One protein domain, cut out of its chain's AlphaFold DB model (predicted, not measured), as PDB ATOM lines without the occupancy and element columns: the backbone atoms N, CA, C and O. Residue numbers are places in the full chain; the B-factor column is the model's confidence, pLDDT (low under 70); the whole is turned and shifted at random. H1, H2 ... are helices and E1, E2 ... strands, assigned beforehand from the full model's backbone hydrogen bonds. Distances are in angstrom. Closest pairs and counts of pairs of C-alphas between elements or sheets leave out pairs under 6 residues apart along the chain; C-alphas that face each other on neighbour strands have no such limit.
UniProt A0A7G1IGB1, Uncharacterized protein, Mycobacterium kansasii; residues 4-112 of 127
ATOM      1  N   LEU A   4     169.718 159.484 201.497       83.19
ATOM      2  CA  LEU A   4     168.434 159.381 200.797       83.19
ATOM      3  C   LEU A   4     168.580 159.527 199.276       83.19
ATOM      4  O   LEU A   4     168.013 158.734 198.532       83.19
ATOM      5  N   SER A   5     169.390 160.483 198.804       83.62
ATOM      6  CA  SER A   5     169.649 160.644 197.364       83.62
ATOM      7  C   SER A   5     170.386 159.447 196.759       83.62
ATOM      8  O   SER A   5     170.112 159.066 195.625       83.62
ATOM      9  N   LYS A   6     171.276 158.802 197.526       86.12
ATOM     10  CA  LYS A   6     171.950 157.575 197.087       86.12
ATOM     11  C   LYS A   6     170.962 156.412 196.995       86.12
ATOM     12  O   LYS A   6     170.980 155.699 196.002       86.12
ATOM     13  N   ILE A   7     170.092 156.246 197.994       88.25
ATOM     14  CA  ILE A   7     169.066 155.190 198.010       88.25
ATOM     15  C   ILE A   7     168.104 155.338 196.823       88.25
ATOM     16  O   ILE A   7     167.858 154.360 196.124       88.25
ATOM     17  N   ALA A   8     167.615 156.553 196.554       83.06
ATOM     18  CA  ALA A   8     166.733 156.816 195.417       83.06
ATOM     19  C   ALA A   8     167.403 156.479 194.072       83.06
ATOM     20  O   ALA A   8     166.815 155.787 193.248       83.06
ATOM     21  N   MET A   9     168.662 156.889 193.891       80.94
ATOM     22  CA  MET A   9     169.436 156.598 192.681       80.94
ATOM     23  C   MET A   9     169.637 155.089 192.463       80.94
ATOM     24  O   MET A   9     169.511 154.607 191.340       80.94
ATOM     25  N   TRP A  10     169.919 154.325 193.524       79.50
ATOM     26  CA  TRP A  10     170.048 152.867 193.425       79.50
ATOM     27  C   TRP A  10     168.718 152.182 193.092       79.50
ATOM     28  O   TRP A  10     168.709 151.256 192.286       79.50
ATOM     29  N   ALA A  11     167.603 152.649 193.660       77.88
ATOM     30  CA  ALA A  11     166.276 152.127 193.337       77.88
ATOM     31  C   ALA A  11     165.909 152.365 191.860       77.88
ATOM     32  O   ALA A  11     165.414 151.460 191.190       77.88
ATOM     33  N   GLU A  12     166.209 153.553 191.332       75.75
ATOM     34  CA  GLU A  12     165.951 153.906 189.932       75.75
ATOM     35  C   GLU A  12     166.826 153.098 188.958       75.75
ATOM     36  O   GLU A  12     166.334 152.575 187.954       75.75
ATOM     37  N   LEU A  13     168.108 152.908 189.291       75.62
ATOM     38  CA  LEU A  13     169.027 152.104 188.485       75.62
ATOM     39  C   LEU A  13     168.573 150.639 188.399       75.62
ATOM     40  O   LEU A  13     168.549 150.076 187.305       75.62
ATOM     41  N   LEU A  14     168.165 150.049 189.528       73.19
ATOM     42  CA  LEU A  14     167.654 148.676 189.580       73.19
ATOM     43  C   LEU A  14     166.367 148.512 188.753       73.19
ATOM     44  O   LEU A  14     166.254 147.549 187.997       73.19
ATOM     45  N   GLY A  15     165.438 149.473 188.822       72.50
ATOM     46  CA  GLY A  15     164.180 149.418 188.067       72.50
ATOM     47  C   GLY A  15     164.349 149.571 186.549       72.50
ATOM     48  O   GLY A  15     163.615 148.962 185.768       72.50
ATOM     49  N   SER A  16     165.342 150.347 186.104       71.75
ATOM     50  CA  SER A  16     165.559 150.615 184.672       71.75
ATOM     51  C   SER A  16     165.973 149.374 183.865       71.75
ATOM     52  O   SER A  16     165.551 149.204 182.716       71.75
ATOM     53  N   GLY A  17     166.766 148.481 184.468       80.31
ATOM     54  CA  GLY A  17     167.210 147.239 183.835       80.31
ATOM     55  C   GLY A  17     166.065 146.249 183.630       80.31
ATOM     56  O   GLY A  17     165.922 145.687 182.543       80.31
ATOM     57  N   GLU A  18     165.209 146.097 184.642       86.94
ATOM     58  CA  GLU A  18     164.047 145.206 184.597       86.94
ATOM     59  C   GLU A  18     163.058 145.624 183.500       86.94
ATOM     60  O   GLU A  18     162.656 144.799 182.678       86.94
ATOM     61  N   ALA A  19     162.720 146.917 183.428       86.75
ATOM     62  CA  ALA A  19     161.801 147.440 182.417       86.75
ATOM     63  C   ALA A  19     162.314 147.185 180.990       86.75
ATOM     64  O   ALA A  19     161.563 146.750 180.113       86.75
ATOM     65  N   LYS A  20     163.619 147.392 180.760       89.56
ATOM     66  CA  LYS A  20     164.251 147.111 179.465       89.56
ATOM     67  C   LYS A  20     164.210 145.619 179.128       89.56
ATOM     68  O   LYS A  20     163.917 145.266 177.988       89.56
ATOM     69  N   GLN A  21     164.470 144.748 180.101       94.69
ATOM     70  CA  GLN A  21     164.418 143.300 179.906       94.69
ATOM     71  C   GLN A  21     162.997 142.817 179.589       94.69
ATOM     72  O   GLN A  21     162.814 142.086 178.615       94.69
ATOM     73  N   ARG A  22     161.986 143.276 180.341       94.06
ATOM     74  CA  ARG A  22     160.567 142.985 180.067       94.06
ATOM     75  C   ARG A  22     160.167 143.406 178.662       94.06
ATOM     76  O   ARG A  22     159.534 142.631 177.954       94.06
ATOM     77  N   MET A  23     160.585 144.597 178.235       95.31
ATOM     78  CA  MET A  23     160.292 145.095 176.894       95.31
ATOM     79  C   MET A  23     160.914 144.219 175.794       95.31
ATOM     80  O   MET A  23     160.251 143.907 174.805       95.31
ATOM     81  N   LEU A  24     162.173 143.796 175.959       96.94
ATOM     82  CA  LEU A  24     162.850 142.923 174.992       96.94
ATOM     83  C   LEU A  24     162.194 141.539 174.904       96.94
ATOM     84  O   LEU A  24     161.955 141.052 173.799       96.94
ATOM     85  N   ILE A  25     161.854 140.938 176.048       97.88
ATOM     86  CA  ILE A  25     161.135 139.654 176.100       97.88
ATOM     87  C   ILE A  25     159.754 139.799 175.458       97.88
ATOM     88  O   ILE A  25     159.379 138.993 174.612       97.88
ATOM     89  N   GLY A  26     159.023 140.862 175.794       98.00
ATOM     90  CA  GLY A  26     157.724 141.168 175.207       98.00
ATOM     91  C   GLY A  26     157.767 141.295 173.688       98.00
ATOM     92  O   GLY A  26     156.918 140.744 172.996       98.00
ATOM     93  N   ARG A  27     158.795 141.956 173.143       97.94
ATOM     94  CA  ARG A  27     159.005 142.050 171.690       97.94
ATOM     95  C   ARG A  27     159.239 140.680 171.050       97.94
ATOM     96  O   ARG A  27     158.705 140.414 169.976       97.94
ATOM     97  N   GLN A  28     160.004 139.808 171.702       98.31
ATOM     98  CA  GLN A  28     160.218 138.440 171.228       98.31
ATOM     99  C   GLN A  28     158.919 137.615 171.268       98.31
ATOM    100  O   GLN A  28     158.614 136.906 170.309       98.31
ATOM    101  N   LEU A  29     158.125 137.734 172.338       98.38
ATOM    102  CA  LEU A  29     156.814 137.085 172.443       98.38
ATOM    103  C   LEU A  29     155.836 137.610 171.384       98.38
ATOM    104  O   LEU A  29     155.135 136.812 170.771       98.38
ATOM    105  N   ALA A  30     155.853 138.914 171.090       98.31
ATOM    106  CA  ALA A  30     155.048 139.519 170.030       98.31
ATOM    107  C   ALA A  30     155.335 138.902 168.649       98.31
ATOM    108  O   ALA A  30     154.412 138.662 167.873       98.31
ATOM    109  N   TRP A  31     156.605 138.615 168.342       97.62
ATOM    110  CA  TRP A  31     156.975 137.904 167.113       97.62
ATOM    111  C   TRP A  31     156.464 136.468 167.106       97.62
ATOM    112  O   TRP A  31     155.879 136.047 166.114       97.62
ATOM    113  N   ARG A  32     156.593 135.752 168.228       97.81
ATOM    114  CA  ARG A  32     156.091 134.380 168.354       97.81
ATOM    115  C   ARG A  32     154.579 134.299 168.142       97.81
ATOM    116  O   ARG A  32     154.123 133.485 167.348       97.81
ATOM    117  N   VAL A  33     153.790 135.131 168.827       97.88
ATOM    118  CA  VAL A  33     152.323 135.074 168.695       97.88
ATOM    119  C   VAL A  33     151.881 135.463 167.287       97.88
ATOM    120  O   VAL A  33     150.969 134.856 166.743       97.88
ATOM    121  N   ARG A  34     152.581 136.402 166.633       95.62
ATOM    122  CA  ARG A  34     152.326 136.783 165.236       95.62
ATOM    123  C   ARG A  34     152.474 135.620 164.249       95.62
ATOM    124  O   ARG A  34     151.887 135.678 163.171       95.62
ATOM    125  N   GLU A  35     153.247 134.589 164.566       96.19
ATOM    126  CA  GLU A  35     153.438 133.423 163.694       96.19
ATOM    127  C   GLU A  35     152.297 132.399 163.813       96.19
ATOM    128  O   GLU A  35     152.101 131.602 162.902       96.19
ATOM    129  N   LEU A  36     151.486 132.450 164.875       96.81
ATOM    130  CA  LEU A  36     150.388 131.503 165.095       96.81
ATOM    131  C   LEU A  36     149.192 131.807 164.188       96.81
ATOM    132  O   LEU A  36     148.493 132.806 164.376       96.81
ATOM    133  N   GLU A  37     148.959 130.985 163.165       95.38
ATOM    134  CA  GLU A  37     147.867 131.178 162.195       95.38
ATOM    135  C   GLU A  37     146.477 131.072 162.838       95.38
ATOM    136  O   GLU A  37     145.569 131.826 162.487       95.38
ATOM    137  N   SER A  38     146.338 130.195 163.829       95.88
ATOM    138  CA  SER A  38     145.119 129.978 164.604       95.88
ATOM    139  C   SER A  38     145.453 129.714 166.069       95.88
ATOM    140  O   SER A  38     146.538 129.221 166.378       95.88
ATOM    141  N   ILE A  39     144.494 129.995 166.947       97.19
ATOM    142  CA  ILE A  39     144.547 129.701 168.382       97.19
ATOM    143  C   ILE A  39     143.327 128.861 168.762       97.19
ATOM    144  O   ILE A  39     142.281 128.982 168.120       97.19
ATOM    145  N   ASN A  40     143.453 128.022 169.785       97.12
ATOM    146  CA  ASN A  40     142.321 127.299 170.364       97.12
ATOM    147  C   ASN A  40     141.669 128.131 171.472       97.12
ATOM    148  O   ASN A  40     140.445 128.152 171.600       97.12
ATOM    149  N   GLU A  41     142.491 128.841 172.242       97.44
ATOM    150  CA  GLU A  41     142.074 129.703 173.343       97.44
ATOM    151  C   GLU A  41     142.963 130.949 173.436       97.44
ATOM    152  O   GLU A  41     144.063 130.987 172.889       97.44
ATOM    153  N   PHE A  42     142.504 131.993 174.134       95.88
ATOM    154  CA  PHE A  42     143.304 133.215 174.289       95.88
ATOM    155  C   PHE A  42     144.617 132.976 175.037       95.88
ATOM    156  O   PHE A  42     145.621 133.604 174.698       95.88
ATOM    157  N   ALA A  43     144.641 132.007 175.956       96.88
ATOM    158  CA  ALA A  43     145.842 131.619 176.688       96.88
ATOM    159  C   ALA A  43     147.014 131.212 175.768       96.88
ATOM    160  O   ALA A  43     148.170 131.369 176.156       96.88
ATOM    161  N   ASP A  44     146.748 130.773 174.527       97.62
ATOM    162  CA  ASP A  44     147.785 130.442 173.535       97.62
ATOM    163  C   ASP A  44     148.647 131.655 173.138       97.62
ATOM    164  O   ASP A  44     149.786 131.505 172.683       97.62
ATOM    165  N   VAL A  45     148.098 132.865 173.278       98.19
ATOM    166  CA  VAL A  45     148.726 134.127 172.861       98.19
ATOM    167  C   VAL A  45     148.845 135.147 173.986       98.19
ATOM    168  O   VAL A  45     149.396 136.218 173.754       98.19
ATOM    169  N   GLU A  46     148.374 134.842 175.194       97.88
ATOM    170  CA  GLU A  46     148.439 135.749 176.339       97.88
ATOM    171  C   GLU A  46     149.881 136.013 176.790       97.88
ATOM    172  O   GLU A  46     150.668 135.109 177.080       97.88
ATOM    173  N   PHE A  47     150.222 137.296 176.904       98.06
ATOM    174  CA  PHE A  47     151.375 137.759 177.667       98.06
ATOM    175  C   PHE A  47     151.171 139.213 178.078       98.06
ATOM    176  O   PHE A  47     150.464 139.962 177.409       98.06
ATOM    177  N   SER A  48     151.829 139.631 179.160       97.31
ATOM    178  CA  SER A  48     151.792 141.015 179.632       97.31
ATOM    179  C   SER A  48     153.190 141.627 179.693       97.31
ATOM    180  O   SER A  48     154.115 141.088 180.307       97.31
ATOM    181  N   VAL A  49     153.321 142.794 179.067       96.81
ATOM    182  CA  VAL A  49     154.410 143.749 179.291       96.81
ATOM    183  C   VAL A  49     153.892 144.958 180.049       96.81
ATOM    184  O   VAL A  49     154.608 145.447 180.914       96.81
ATOM    185  N   PHE A  50     152.681 145.430 179.759       95.81
ATOM    186  CA  PHE A  50     152.034 146.535 180.466       95.81
ATOM    187  C   PHE A  50     150.618 146.170 180.922       95.81
ATOM    188  O   PHE A  50     150.255 146.511 182.039       95.81
ATOM    189  N   SER A  51     149.838 145.470 180.098       95.44
ATOM    190  CA  SER A  51     148.444 145.098 180.391       95.44
ATOM    191  C   SER A  51     148.262 144.333 181.714       95.44
ATOM    192  O   SER A  51     149.133 143.576 182.138       95.44
ATOM    193  N   GLN A  52     147.106 144.468 182.366       90.00
ATOM    194  CA  GLN A  52     146.829 143.758 183.629       90.00
ATOM    195  C   GLN A  52     146.586 142.253 183.432       90.00
ATOM    196  O   GLN A  52     146.980 141.454 184.279       90.00
ATOM    197  N   PHE A  53     145.953 141.866 182.319       93.94
ATOM    198  CA  PHE A  53     145.411 140.515 182.117       93.94
ATOM    199  C   PHE A  53     145.957 139.804 180.870       93.94
ATOM    200  O   PHE A  53     145.293 138.947 180.308       93.94
ATOM    201  N   GLY A  54     147.171 140.143 180.424       95.56
ATOM    202  CA  GLY A  54     147.799 139.465 179.279       95.56
ATOM    203  C   GLY A  54     147.315 139.939 177.903       95.56
ATOM    204  O   GLY A  54     147.648 139.331 176.882       95.56
ATOM    205  N   ASP A  55     146.569 141.047 177.875       97.56
ATOM    206  CA  ASP A  55     145.983 141.625 176.666       97.56
ATOM    207  C   ASP A  55     147.035 142.045 175.632       97.56
ATOM    208  O   ASP A  55     146.729 142.076 174.441       97.56
ATOM    209  N   ASP A  56     148.276 142.344 176.043       98.31
ATOM    210  CA  ASP A  56     149.332 142.741 175.103       98.31
ATOM    211  C   ASP A  56     149.535 141.666 174.030       98.31
ATOM    212  O   ASP A  56     149.624 141.983 172.843       98.31
ATOM    213  N   GLY A  57     149.550 140.396 174.429       98.31
ATOM    214  CA  GLY A  57     149.715 139.287 173.499       98.31
ATOM    215  C   GLY A  57     148.496 139.014 172.624       98.31
ATOM    216  O   GLY A  57     148.642 138.861 171.407       98.31
ATOM    217  N   ILE A  58     147.294 139.074 173.202       98.25
ATOM    218  CA  ILE A  58     146.033 138.938 172.458       98.25
ATOM    219  C   ILE A  58     145.937 140.030 171.383       98.25
ATOM    220  O   ILE A  58     145.675 139.746 170.212       98.25
ATOM    221  N   ILE A  59     146.210 141.284 171.752       98.00
ATOM    222  CA  ILE A  59     146.191 142.424 170.833       98.00
ATOM    223  C   ILE A  59     147.262 142.261 169.750       98.00
ATOM    224  O   ILE A  59     146.955 142.471 168.577       98.00
ATOM    225  N   GLN A  60     148.493 141.853 170.092       98.25
ATOM    226  CA  GLN A  60     149.527 141.595 169.081       98.25
ATOM    227  C   GLN A  60     149.100 140.520 168.082       98.25
ATOM    228  O   GLN A  60     149.363 140.674 166.890       98.25
ATOM    229  N   TRP A  61     148.450 139.449 168.532       98.25
ATOM    230  CA  TRP A  61     147.935 138.430 167.623       98.25
ATOM    231  C   TRP A  61     146.867 139.016 166.687       98.25
ATOM    232  O   TRP A  61     146.993 138.919 165.465       98.25
ATOM    233  N   LEU A  62     145.879 139.732 167.239       97.69
ATOM    234  CA  LEU A  62     144.778 140.328 166.475       97.69
ATOM    235  C   LEU A  62     145.253 141.305 165.392       97.69
ATOM    236  O   LEU A  62     144.824 141.193 164.241       97.69
ATOM    237  N   ILE A  63     146.161 142.237 165.711       96.88
ATOM    238  CA  ILE A  63     146.595 143.262 164.740       96.88
ATOM    239  C   ILE A  63     147.340 142.681 163.529       96.88
ATOM    240  O   ILE A  63     147.444 143.339 162.500       96.88
ATOM    241  N   HIS A  64     147.856 141.452 163.635       95.38
ATOM    242  CA  HIS A  64     148.531 140.753 162.540       95.38
ATOM    243  C   HIS A  64     147.615 139.798 161.764       95.38
ATOM    244  O   HIS A  64     148.044 139.227 160.757       95.38
ATOM    245  N   ARG A  65     146.372 139.609 162.220       95.62
ATOM    246  CA  ARG A  65     145.342 138.811 161.537       95.62
ATOM    247  C   ARG A  65     144.270 139.656 160.877       95.62
ATOM    248  O   ARG A  65     143.668 139.211 159.907       95.62
ATOM    249  N   LEU A  66     144.068 140.877 161.357       94.44
ATOM    250  CA  LEU A  66     143.098 141.807 160.798       94.44
ATOM    251  C   LEU A  66     143.765 142.708 159.743       94.44
ATOM    252  O   LEU A  66     144.585 143.559 160.096       94.44
ATOM    253  N   PRO A  67     143.439 142.556 158.446       92.75
ATOM    254  CA  PRO A  67     143.968 143.437 157.413       92.75
ATOM    255  C   PRO A  67     143.323 144.829 157.486       92.75
ATOM    256  O   PRO A  67     142.174 144.982 157.896       92.75
ATOM    257  N   GLY A  68     144.048 145.854 157.027       93.00
ATOM    258  CA  GLY A  68     143.500 147.206 156.851       93.00
ATOM    259  C   GLY A  68     143.378 148.045 158.127       93.00
ATOM    260  O   GLY A  68     142.752 149.104 158.096       93.00
ATOM    261  N   LEU A  69     143.972 147.609 159.240       95.06
ATOM    262  CA  LEU A  69     144.043 148.429 160.445       95.06
ATOM    263  C   LEU A  69     144.951 149.645 160.229       95.06
ATOM    264  O   LEU A  69     146.032 149.550 159.651       95.06
ATOM    265  N   SER A  70     144.509 150.793 160.734       94.62
ATOM    266  CA  SER A  70     145.373 151.965 160.872       94.62
ATOM    267  C   SER A  70     146.303 151.773 162.068       94.62
ATOM    268  O   SER A  70     145.877 151.233 163.087       94.62
ATOM    269  N   GLU A  71     147.538 152.275 161.992       95.50
ATOM    270  CA  GLU A  71     148.508 152.290 163.107       95.50
ATOM    271  C   GLU A  71     148.149 153.362 164.155       95.50
ATOM    272  O   GLU A  71     148.966 154.197 164.569       95.50
ATOM    273  N   THR A  72     146.871 153.385 164.529       95.25
ATOM    274  CA  THR A  72     146.281 154.327 165.466       95.25
ATOM    275  C   THR A  72     145.338 153.632 166.435       95.25
ATOM    276  O   THR A  72     144.556 152.785 166.012       95.25
ATOM    277  N   PHE A  73     145.336 154.036 167.705       95.12
ATOM    278  CA  PHE A  73     144.419 153.508 168.718       95.12
ATOM    279  C   PHE A  73     143.682 154.609 169.487       95.12
ATOM    280  O   PHE A  73     144.109 155.765 169.533       95.12
ATOM    281  N   VAL A  74     142.583 154.225 170.136       94.38
ATOM    282  CA  VAL A  74     141.897 155.033 171.149       94.38
ATOM    283  C   VAL A  74     141.626 154.155 172.366       94.38
ATOM    284  O   VAL A  74     141.116 153.049 172.206       94.38
ATOM    285  N   GLU A  75     141.943 154.632 173.569       94.62
ATOM    286  CA  GLU A  75     141.649 153.930 174.824       94.62
ATOM    287  C   GLU A  75     140.960 154.866 175.827       94.62
ATOM    288  O   GLU A  75     141.397 155.996 176.061       94.62
ATOM    289  N   PHE A  76     139.870 154.388 176.426       94.19
ATOM    290  CA  PHE A  76     139.100 155.105 177.440       94.19
ATOM    291  C   PHE A  76     139.280 154.433 178.800       94.19
ATOM    292  O   PHE A  76     139.341 153.213 178.886       94.19
ATOM    293  N   GLY A  77     139.300 155.224 179.872       92.44
ATOM    294  CA  GLY A  77     139.475 154.711 181.231       92.44
ATOM    295  C   GLY A  77     140.907 154.266 181.531       92.44
ATOM    296  O   GLY A  77     141.106 153.328 182.295       92.44
ATOM    297  N   VAL A  78     141.905 154.935 180.944       91.06
ATOM    298  CA  VAL A  78     143.319 154.510 181.003       91.06
ATOM    299  C   VAL A  78     143.995 154.663 182.363       91.06
ATOM    300  O   VAL A  78     145.150 154.273 182.551       91.06
ATOM    301  N   GLY A  79     143.340 155.306 183.323       91.56
ATOM    302  CA  GLY A  79     143.950 155.650 184.589       91.56
ATOM    303  C   GLY A  79     145.224 156.483 184.413       91.56
ATOM    304  O   GLY A  79     145.217 157.523 183.756       91.56
ATOM    305  N   CYS A  80     146.319 156.055 185.048       91.75
ATOM    306  CA  CYS A  80     147.646 156.669 184.900       91.75
ATOM    307  C   CYS A  80     148.434 156.134 183.691       91.75
ATOM    308  O   CYS A  80     149.608 156.468 183.554       91.75
ATOM    309  N   TYR A  81     147.813 155.312 182.839       93.44
ATOM    310  CA  TYR A  81     148.404 154.702 181.647       93.44
ATOM    311  C   TYR A  81     149.571 153.737 181.920       93.44
ATOM    312  O   TYR A  81     150.283 153.362 181.000       93.44
ATOM    313  N   GLN A  82     149.809 153.320 183.167       91.44
ATOM    314  CA  GLN A  82     150.896 152.384 183.502       91.44
ATOM    315  C   GLN A  82     150.584 150.942 183.111       91.44
ATOM    316  O   GLN A  82     151.472 150.251 182.615       91.44
ATOM    317  N   GLU A  83     149.324 150.539 183.256       92.25
ATOM    318  CA  GLU A  83     148.856 149.176 182.987       92.25
ATOM    319  C   GLU A  83     147.821 149.140 181.853       92.25
ATOM    320  O   GLU A  83     146.812 148.439 181.914       92.25
ATOM    321  N   ALA A  84     148.028 150.000 180.854       94.38
ATOM    322  CA  ALA A  84     147.098 150.207 179.753       94.38
ATOM    323  C   ALA A  84     147.364 149.255 178.588       94.38
ATOM    324  O   ALA A  84     148.517 149.004 178.221       94.38
ATOM    325  N   ASN A  85     146.287 148.822 177.943       96.12
ATOM    326  CA  ASN A  85     146.332 147.810 176.888       96.12
ATOM    327  C   ASN A  85     146.971 148.338 175.597       96.12
ATOM    328  O   ASN A  85     147.518 147.584 174.796       96.12
ATOM    329  N   THR A  86     146.954 149.657 175.394       95.75
ATOM    330  CA  THR A  86     147.583 150.284 174.224       95.75
ATOM    331  C   THR A  86     149.026 150.725 174.457       95.75
ATOM    332  O   THR A  86     149.708 151.106 173.503       95.75
ATOM    333  N   ARG A  87     149.546 150.653 175.691       94.62
ATOM    334  CA  ARG A  87     150.919 151.097 175.983       94.62
ATOM    335  C   ARG A  87     151.954 150.237 175.269       94.62
ATOM    336  O   ARG A  87     152.946 150.768 174.771       94.62
ATOM    337  N   PHE A  88     151.716 148.931 175.155       96.50
ATOM    338  CA  PHE A  88     152.614 148.072 174.392       96.50
ATOM    339  C   PHE A  88     152.578 148.393 172.894       96.50
ATOM    340  O   PHE A  88     153.638 148.465 172.283       96.50
ATOM    341  N   LEU A  89     151.409 148.691 172.312       96.12
ATOM    342  CA  LEU A  89     151.305 149.145 170.914       96.12
ATOM    343  C   LEU A  89     152.105 150.429 170.667       96.12
ATOM    344  O   LEU A  89     152.833 150.530 169.678       96.12
ATOM    345  N   LEU A  90     152.003 151.391 171.586       94.38
ATOM    346  CA  LEU A  90     152.747 152.645 171.517       94.38
ATOM    347  C   LEU A  90     154.263 152.401 171.502       94.38
ATOM    348  O   LEU A  90     154.968 152.947 170.660       94.38
ATOM    349  N   VAL A  91     154.773 151.565 172.410       93.75
ATOM    350  CA  VAL A  91     156.224 151.382 172.598       93.75
ATOM    351  C   VAL A  91     156.822 150.362 171.625       93.75
ATOM    352  O   VAL A  91     157.916 150.567 171.103       93.75
ATOM    353  N   ASN A  92     156.138 149.243 171.384       95.88
ATOM    354  CA  ASN A  92     156.639 148.143 170.559       95.88
ATOM    355  C   ASN A  92     156.413 148.387 169.067       95.88
ATOM    356  O   ASN A  92     157.303 148.124 168.256       95.88
ATOM    357  N   ASN A  93     155.218 148.868 168.715       95.25
ATOM    358  CA  ASN A  93     154.764 148.997 167.332       95.25
ATOM    359  C   ASN A  93     154.814 150.445 166.832       95.25
ATOM    360  O   ASN A  93     154.580 150.671 165.650       95.25
ATOM    361  N   ASN A  94     155.129 151.411 167.704       93.50
ATOM    362  CA  ASN A  94     155.154 152.837 167.380       93.50
ATOM    363  C   ASN A  94     153.796 153.363 166.872       93.50
ATOM    364  O   ASN A  94     153.735 154.296 166.068       93.50
ATOM    365  N   TRP A  95     152.696 152.751 167.327       94.56
ATOM    366  CA  TRP A  95     151.349 153.216 167.003       94.56
ATOM    367  C   TRP A  95     151.073 154.548 167.692       94.56
ATOM    368  O   TRP A  95     151.519 154.794 168.811       94.56
ATOM    369  N   ARG A  96     150.290 155.404 167.041       92.69
ATOM    370  CA  ARG A  96     149.859 156.681 167.626       92.69
ATOM    371  C   ARG A  96     148.499 156.504 168.275       92.69
ATOM    372  O   ARG A  96     147.704 155.698 167.817       92.69
ATOM    373  N   GLY A  97     148.161 157.274 169.295       90.50
ATOM    374  CA  GLY A  97     146.826 157.105 169.843       90.50
ATOM    375  C   GLY A  97     146.346 158.198 170.755       90.50
ATOM    376  O   GLY A  97     147.089 159.090 171.158       90.50
ATOM    377  N   LEU A  98     145.055 158.109 171.040       91.81
ATOM    378  CA  LEU A  98     144.344 158.975 171.957       91.81
ATOM    379  C   LEU A  98     143.992 158.184 173.211       91.81
ATOM    380  O   LEU A  98     143.372 157.129 173.130       91.81
ATOM    381  N   VAL A  99     144.339 158.722 174.373       92.25
ATOM    382  CA  VAL A  99     143.979 158.132 175.662       92.25
ATOM    383  C   VAL A  99     143.140 159.106 176.472       92.25
ATOM    384  O   VAL A  99     143.405 160.311 176.482       92.25
ATOM    385  N   LEU A 100     142.106 158.592 177.133       89.56
ATOM    386  CA  LEU A 100     141.111 159.389 177.844       89.56
ATOM    387  C   LEU A 100     140.819 158.774 179.216       89.56
ATOM    388  O   LEU A 100     140.650 157.565 179.337       89.56
ATOM    389  N   ASP A 101     140.716 159.601 180.254       91.62
ATOM    390  CA  ASP A 101     140.284 159.191 181.596       91.62
ATOM    391  C   ASP A 101     139.502 160.331 182.259       91.62
ATOM    392  O   ASP A 101     139.775 161.511 182.019       91.62
ATOM    393  N   SER A 102     138.521 159.995 183.097       92.31
ATOM    394  CA  SER A 102     137.690 160.989 183.789       92.31
ATOM    395  C   SER A 102     138.457 161.742 184.882       92.31
ATOM    396  O   SER A 102     138.108 162.869 185.245       92.31
ATOM    397  N   SER A 103     139.531 161.157 185.416       91.50
ATOM    398  CA  SER A 103     140.320 161.754 186.482       91.50
ATOM    399  C   SER A 103     141.413 162.665 185.934       91.50
ATOM    400  O   SER A 103     142.483 162.212 185.525       91.50
ATOM    401  N   ARG A 104     141.218 163.985 186.061       88.88
ATOM    402  CA  ARG A 104     142.243 164.995 185.718       88.88
ATOM    403  C   ARG A 104     143.598 164.718 186.372       88.88
ATOM    404  O   ARG A 104     144.631 164.922 185.743       88.88
ATOM    405  N   ARG A 105     143.606 164.234 187.621       90.31
ATOM    406  CA  ARG A 105     144.841 163.870 188.336       90.31
ATOM    407  C   ARG A 105     145.578 162.736 187.630       90.31
ATOM    408  O   ARG A 105     146.796 162.810 187.497       90.31
ATOM    409  N   LYS A 106     144.854 161.702 187.191       88.25
ATOM    410  CA  LYS A 106     145.453 160.568 186.488       88.25
ATOM    411  C   LYS A 106     145.942 160.984 185.101       88.25
ATOM    412  O   LYS A 106     147.105 160.749 184.804       88.25
ATOM    413  N   VAL A 107     145.138 161.733 184.341       87.69
ATOM    414  CA  VAL A 107     145.545 162.310 183.042       87.69
ATOM    415  C   VAL A 107     146.803 163.176 183.175       87.69
ATOM    416  O   VAL A 107     147.711 163.105 182.349       87.69
ATOM    417  N   HIS A 108     146.901 163.978 184.239       87.31
ATOM    418  CA  HIS A 108     148.089 164.793 184.500       87.31
ATOM    419  C   HIS A 108     149.329 163.948 184.808       87.31
ATOM    420  O   HIS A 108     150.428 164.312 184.390       87.31
ATOM    421  N   ALA A 109     149.169 162.815 185.497       87.12
ATOM    422  CA  ALA A 109     150.268 161.884 185.737       87.12
ATOM    423  C   ALA A 109     150.828 161.317 184.424       87.12
ATOM    424  O   ALA A 109     152.045 161.210 184.305       87.12
ATOM    425  N   ILE A 110     149.973 161.067 183.422       87.69
ATOM    426  CA  ILE A 110     150.428 160.578 182.114       87.69
ATOM    427  C   ILE A 110     151.387 161.583 181.469       87.69
ATOM    428  O   ILE A 110     152.446 161.191 181.010       87.69
ATOM    429  N   SER A 111     151.101 162.891 181.540       78.88
ATOM    430  CA  SER A 111     151.970 163.929 180.945       78.88
ATOM    431  C   SER A 111     153.383 164.029 181.537       78.88
ATOM    432  O   SER A 111     154.224 164.750 181.008       78.88
ATOM    433  N   ARG A 112     153.636 163.342 182.654       81.25
ATOM    434  CA  ARG A 112     154.942 163.268 183.319       81.25
ATOM    435  C   ARG A 112     155.648 161.934 183.087       81.25
ATOM    436  O   ARG A 112     156.778 161.775 183.536       81.25
TER     437      ARG A 112
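AT A GLANCE: This is residues 4 to 112 of the 127 residues of an uncharacterized protein of Mycobacterium kansasii (UniProt A0A7G1IGB1). One long helix, H1, makes the longest axis, and a smaller body of short helices, loops and a two-stranded ribbon sits on one side of its later part, while residues 4 to 18 of H1 stick out free. In that body H2 packs on H1 near its last residues, H3 lies in the middle, and the parallel strands E1 and E2 lie side by side on the far side from H1, with H4 farther out beyond E2. The printed part has 109 residues, with four named helices and two named strands in the order H1, H2, E1, H3, E2, H4, and its class is mostly helix. It is only just loose, close to compact, with a radius of gyration of the C-alphas of 15.8 A, and its elongated outline spans 52 by 31 by 22 A.

IN THESE COORDINATES: H1, residues 4 to 35, begins at C-alpha 4, (168.434, 159.381, 200.797), and is 47.7 A long to C-alpha 35, (153.438, 133.423, 163.694). H2, residues 55 to 63, is 12.1 A long. E1, residues 72 to 76, is 14.0 A long, and H3, residues 87 to 92, is 8.4 A long. E2, residues 96 to 100, is 13.7 A long. H4, residues 104 to 110, is 10.0 A long and ends at C-alpha 110, (150.428, 160.578, 182.114).

HOW THE PARTS SIT: H1 touches H2 with residues 29 to 34 alone; their closest C-alphas, of Arg 34 and Trp 61, are 5.3 A apart. They run the same way at a steep tilt of 37 degrees, only just past shallow. H2 and H3 only just touch, with 3 pairs of C-alphas within 8 A, the closest those of Asp 56 and Phe 88 at 6.3 A. H3 is close to H1 but not clearly touching, with the closest C-alphas, of Arg 27 and Asn 92, 6.6 A apart, and about perpendicular to it at 75 degrees. E1 and E2 are parallel neighbours at 11 degrees, with N 73 and O 96 as well as N 98 and O 73 within hydrogen-bond range at 2.9 A. E1, H3 and E2 form a strand-helix-strand unit, two parallel neighbour strands with a helix between them along the chain, and its crossover is right-handed. H4 touches no helix. In H2, H3 and H4 every O i to N i+4 pair is within hydrogen-bond range; in H1, 26 of 28 are.

THE WHOLE: The C-alphas farthest apart, of Leu 4 and Pro 67, are 52.3 A apart. The printed part has no cut. The link from H1 to H2, 19 residues, is long; those from H3 to E2 and from E2 to H4 are tight. The mean pLDDT of the printed part is 92.3, and no printed residue is under 70.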